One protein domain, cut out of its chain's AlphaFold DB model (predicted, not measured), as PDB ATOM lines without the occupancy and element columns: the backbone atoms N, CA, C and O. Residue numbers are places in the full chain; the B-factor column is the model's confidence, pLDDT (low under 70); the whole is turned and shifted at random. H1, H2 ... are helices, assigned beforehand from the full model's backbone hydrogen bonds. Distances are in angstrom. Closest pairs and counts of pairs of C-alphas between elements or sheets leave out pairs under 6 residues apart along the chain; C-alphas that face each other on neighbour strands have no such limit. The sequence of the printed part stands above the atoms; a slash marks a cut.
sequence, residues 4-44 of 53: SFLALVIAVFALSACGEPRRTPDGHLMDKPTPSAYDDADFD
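AT A GLANCE: This is residues 4 to 44 of the 53 residues of an uncharacterized protein of Nitrosomonas marina (UniProt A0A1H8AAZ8). The printed part is a wide, open V: one arm begins with the helix H1, the backbone turns near residues 24 to 28, and the other arm, with no named element until its far end, runs out to the short helix H2. Residues 4 to 20 and 33 to 44 stand free as the two arms. The 41 printed residues hold two named helices, H1 then H2, and no named strand; the class is all helix, with 17 residues, under half, in named elements. The whole is extended, with a radius of gyration of the C-alphas of 17.7 A, and flat, spanning 54 by 30 by 9 A.

IN THESE COORDINATES: H1, residues 4 to 16, runs 18.4 A from C-alpha 4 at (59.755, 57.669, 43.996). H2, residues 40 to 43, runs 5.7 A to C-alpha 43 at (14.411, 35.900, 42.467).

HOW THE PARTS SIT: H1 and H2 are apart. In H1 every O i to N i+4 pair is within hydrogen-bond range; H2 is too short for such a pair.

THE WHOLE: The C-alphas farthest apart, of Phe 5 and Asp 44, are 54.1 A apart. The printed part has no cut; the link from H1 to H2, 23 residues, is long. Residues 17 to 22 and 32 to 43 have pLDDT under 70.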
ATOM      1  N   SER A   4      61.089  57.087  43.781       84.38
ATOM      2  CA  SER A   4      59.755  57.669  43.996       84.38
ATOM      3  C   SER A   4      59.139  58.194  42.705       84.38
ATOM      4  O   SER A   4      57.941  58.059  42.492       84.38
ATOM      5  N   PHE A   5      59.974  58.764  41.835       86.62
ATOM      6  CA  PHE A   5      59.528  59.275  40.548       86.62
ATOM      7  C   PHE A   5      59.122  58.139  39.599       86.62
ATOM      8  O   PHE A   5      58.088  58.215  38.947       86.62
ATOM      9  N   LEU A   6      59.887  57.044  39.589       88.94
ATOM     10  CA  LEU A   6      59.582  55.853  38.793       88.94
ATOM     11  C   LEU A   6      58.268  55.195  39.244       88.94
ATOM     12  O   LEU A   6      57.435  54.846  38.413       88.94
ATOM     13  N   ALA A   7      58.062  55.073  40.558       90.31
ATOM     14  CA  ALA A   7      56.839  54.514  41.127       90.31
ATOM     15  C   ALA A   7      55.599  55.346  40.758       90.31
ATOM     16  O   ALA A   7      54.560  54.778  40.424       90.31
ATOM     17  N   LEU A   8      55.720  56.677  40.758       90.38
ATOM     18  CA  LEU A   8      54.643  57.581  40.352       90.38
ATOM     19  C   LEU A   8      54.286  57.388  38.873       90.38
ATOM     20  O   LEU A   8      53.114  57.229  38.547       90.38
ATOM     21  N   VAL A   9      55.285  57.338  37.987       89.94
ATOM     22  CA  VAL A   9      55.061  57.136  36.545       89.94
ATOM     23  C   VAL A   9      54.352  55.807  36.277       89.94
ATOM     24  O   VAL A   9      53.371  55.780  35.539       89.94
ATOM     25  N   ILE A  10      54.787  54.718  36.914       88.19
ATOM     26  CA  ILE A  10      54.153  53.401  36.754       88.19
ATOM     27  C   ILE A  10      52.703  53.422  37.253       88.19
ATOM     28  O   ILE A  10      51.821  52.889  36.583       88.19
ATOM     29  N   ALA A  11      52.438  54.065  38.393       87.50
ATOM     30  CA  ALA A  11      51.088  54.177  38.934       87.50
ATOM     31  C   ALA A  11      50.154  54.954  37.993       87.50
ATOM     32  O   ALA A  11      49.041  54.505  37.735       87.50
ATOM     33  N   VAL A  12      50.617  56.077  37.431       87.69
ATOM     34  CA  VAL A  12      49.838  56.871  36.465       87.69
ATOM     35  C   VAL A  12      49.517  56.054  35.214       87.69
ATOM     36  O   VAL A  12      48.363  56.034  34.799       87.69
ATOM     37  N   PHE A  13      50.494  55.330  34.660       84.19
ATOM     38  CA  PHE A  13      50.278  54.471  33.489       84.19
ATOM     39  C   PHE A  13      49.297  53.322  33.760       84.19
ATOM     40  O   PHE A  13      48.443  53.024  32.924       84.19
ATOM     41  N   ALA A  14      49.395  52.685  34.929       82.06
ATOM     42  CA  ALA A  14      48.484  51.613  35.318       82.06
ATOM     43  C   ALA A  14      47.044  52.125  35.492       82.06
ATOM     44  O   ALA A  14      46.099  51.478  35.050       82.06
ATOM     45  N   LEU A  15      46.878  53.307  36.091       78.50
ATOM     46  CA  LEU A  15      45.568  53.916  36.328       78.50
ATOM     47  C   LEU A  15      44.944  54.494  35.050       78.50
ATOM     48  O   LEU A  15      43.727  54.420  34.893       78.50
ATOM     49  N   SER A  16      45.744  55.014  34.110       71.75
ATOM     50  CA  SER A  16      45.227  55.525  32.831       71.75
ATOM     51  C   SER A  16      44.642  54.428  31.940       71.75
ATOM     52  O   SER A  16      43.721  54.692  31.178       71.75
ATOM     53  N   ALA A  17      45.128  53.188  32.058       67.00
ATOM     54  CA  ALA A  17      44.651  52.065  31.249       67.00
ATOM     55  C   ALA A  17      43.303  51.481  31.718       67.00
ATOM     56  O   ALA A  17      42.668  50.731  30.982       67.00
ATOM     57  N   CYS A  18      42.848  51.809  32.930       67.12
ATOM     58  CA  CYS A  18      41.620  51.249  33.502       67.12
ATOM     59  C   CYS A  18      40.361  52.099  33.257       67.12
ATOM     60  O   CYS A  18      39.272  51.668  33.631       67.12
ATOM     61  N   GLY A  19      40.492  53.291  32.668       64.12
ATOM     62  CA  GLY A  19      39.378  54.228  32.459       64.12
ATOM     63  C   GLY A  19      38.843  54.304  31.027       64.12
ATOM     64  O   GLY A  19      37.855  54.997  30.796       64.12
ATOM     65  N   GLU A  20      39.482  53.633  30.064       68.88
ATOM     66  CA  GLU A  20      39.082  53.701  28.656       68.88
ATOM     67  C   GLU A  20      37.733  52.976  28.461       68.88
ATOM     68  O   GLU A  20      37.609  51.803  28.840       68.88
ATOM     69  N   PRO A  21      36.702  53.625  27.881       69.81
ATOM     70  CA  PRO A  21      35.462  52.936  27.561       69.81
ATOM     71  C   PRO A  21      35.767  51.804  26.581       69.81
ATOM     72  O   PRO A  21      36.483  51.997  25.596       69.81
ATOM     73  N   ARG A  22      35.216  50.613  26.839       69.50
ATOM     74  CA  ARG A  22      35.305  49.509  25.880       69.50
ATOM     75  C   ARG A  22      34.737  50.000  24.548       69.50
ATOM     76  O   ARG A  22      33.633  50.534  24.500       69.50
ATOM     77  N   ARG A  23      35.513  49.848  23.480       72.12
ATOM     78  CA  ARG A  23      35.093  50.162  22.115       72.12
ATOM     79  C   ARG A  23      35.015  48.885  21.298       72.12
ATOM     80  O   ARG A  23      35.778  47.946  21.535       72.12
ATOM     81  N   THR A  24      34.085  48.842  20.359       72.00
ATOM     82  CA  THR A  24      34.057  47.825  19.306       72.00
ATOM     83  C   THR A  24      35.276  47.978  18.381       72.00
ATOM     84  O   THR A  24      35.886  49.049  18.332       72.00
ATOM     85  N   PRO A  25      35.653  46.934  17.619       77.88
ATOM     86  CA  PRO A  25      36.758  47.005  16.652       77.88
ATOM     87  C   PRO A  25      36.602  48.079  15.558       77.88
ATOM     88  O   PRO A  25      37.588  48.456  14.935       77.88
ATOM     89  N   ASP A  26      35.383  48.568  15.326       82.56
ATOM     90  CA  ASP A  26      35.042  49.669  14.412       82.56
ATOM     91  C   ASP A  26      35.086  51.062  15.084       82.56
ATOM     92  O   ASP A  26      34.893  52.079  14.422       82.56
ATOM     93  N   GLY A  27      35.394  51.133  16.386       77.88
ATOM     94  CA  GLY A  27      35.612  52.377  17.128       77.88
ATOM     95  C   GLY A  27      34.370  52.981  17.789       77.88
ATOM     96  O   GLY A  27      34.490  54.018  18.452       77.88
ATOM     97  N   HIS A  28      33.200  52.352  17.670       80.62
ATOM     98  CA  HIS A  28      32.012  52.787  18.405       80.62
ATOM     99  C   HIS A  28      32.145  52.508  19.911       80.62
ATOM    100  O   HIS A  28      32.842  51.588  20.348       80.62
ATOM    101  N   LEU A  29      31.514  53.353  20.733       75.38
ATOM    102  CA  LEU A  29      31.403  53.104  22.170       75.38
ATOM    103  C   LEU A  29      30.568  51.837  22.371       75.38
ATOM    104  O   LEU A  29      29.442  51.774  21.887       75.38
ATOM    105  N   MET A  30      31.113  50.844  23.080       70.44
ATOM    106  CA  MET A  30      30.275  49.770  23.597       70.44
ATOM    107  C   MET A  30      29.508  50.335  24.775       70.44
ATOM    108  O   MET A  30      30.088  50.585  25.839       70.44
ATOM    109  N   ASP A  31      28.204  50.503  24.593       70.25
ATOM    110  CA  ASP A  31      27.307  50.629  25.725       70.25
ATOM    111  C   ASP A  31      27.557  49.431  26.640       70.25
ATOM    112  O   ASP A  31      27.658  48.280  26.197       70.25
ATOM    113  N   LYS A  32      27.758  49.707  27.930       65.69
ATOM    114  CA  LYS A  32      27.925  48.644  28.915       65.69
ATOM    115  C   LYS A  32      26.659  47.788  28.818       65.69
ATOM    116  O   LYS A  32      25.583  48.351  29.028       65.69
ATOM    117  N   PRO A  33      26.758  46.488  28.478       64.94
ATOM    118  CA  PRO A  33      25.568  45.662  28.387       64.94
ATOM    119  C   PRO A  33      24.827  45.772  29.715       64.94
ATOM    120  O   PRO A  33      25.463  45.840  30.779       64.94
ATOM    121  N   THR A  34      23.497  45.840  29.645       63.69
ATOM    122  CA  THR A  34      22.665  45.705  30.839       63.69
ATOM    123  C   THR A  34      23.164  44.479  31.605       63.69
ATOM    124  O   THR A  34      23.506  43.482  30.964       63.69
ATOM    125  N   PRO A  35      23.332  44.558  32.939       68.56
ATOM    126  CA  PRO A  35      23.834  43.437  33.722       68.56
ATOM    127  C   PRO A  35      23.034  42.174  33.384       68.56
ATOM    128  O   PRO A  35      21.872  42.053  33.746       68.56
ATOM    129  N   SER A  36      23.633  41.264  32.619       68.25
ATOM    130  CA  SER A  36      22.970  40.050  32.162       68.25
ATOM    131  C   SER A  36      23.294  38.938  33.147       68.25
ATOM    132  O   SER A  36      24.425  38.447  33.132       68.25
ATOM    133  N   ALA A  37      22.338  38.590  34.009       62.44
ATOM    134  CA  ALA A  37      22.141  37.237  34.562       62.44
ATOM    135  C   ALA A  37      21.107  37.200  35.696       62.44
ATOM    136  O   ALA A  37      20.631  36.116  36.007       62.44
ATOM    137  N   TYR A  38      20.825  38.337  36.330       59.94
ATOM    138  CA  TYR A  38      19.899  38.413  37.452       59.94
ATOM    139  C   TYR A  38      19.098  39.705  37.330       59.94
ATOM    140  O   TYR A  38      19.625  40.784  37.610       59.94
ATOM    141  N   ASP A  39      17.867  39.598  36.844       64.62
ATOM    142  CA  ASP A  39      16.839  40.609  37.080       64.62
ATOM    143  C   ASP A  39      16.204  40.341  38.455       64.62
ATOM    144  O   ASP A  39      16.233  39.210  38.944       64.62
ATOM    145  N   ASP A  40      15.615  41.344  39.104       64.50
ATOM    146  CA  ASP A  40      14.942  41.137  40.399       64.50
ATOM    147  C   ASP A  40      13.824  40.078  40.276       64.50
ATOM    148  O   ASP A  40      13.570  39.309  41.205       64.50
ATOM    149  N   ALA A  41      13.225  39.973  39.084       66.69
ATOM    150  CA  ALA A  41      12.246  38.953  38.718       66.69
ATOM    151  C   ALA A  41      12.800  37.514  38.712       66.69
ATOM    152  O   ALA A  41      12.023  36.577  38.880       66.69
ATOM    153  N   ASP A  42      14.113  37.313  38.558       66.62
ATOM    154  CA  ASP A  42      14.729  35.979  38.618       66.62
ATOM    155  C   ASP A  42      14.747  35.417  40.052       66.62
ATOM    156  O   ASP A  42      14.918  34.213  40.254       66.62
ATOM    157  N   PHE A  43      14.548  36.278  41.058       66.81
ATOM    158  CA  PHE A  43      14.411  35.900  42.467       66.81
ATOM    159  C   PHE A  43      12.952  35.855  42.943       66.81
ATOM    160  O   PHE A  43      12.695  35.447  44.080       66.81
ATOM    161  N   ASP A  44      11.997  36.258  42.098       73.06
ATOM    162  CA  ASP A  44      10.578  36.198  42.423       73.06
ATOM    163  C   ASP A  44      10.078  34.749  42.308       73.06
ATOM    164  O   ASP A  44       9.968  34.169  41.230       73.06
TER     165      ASP A  44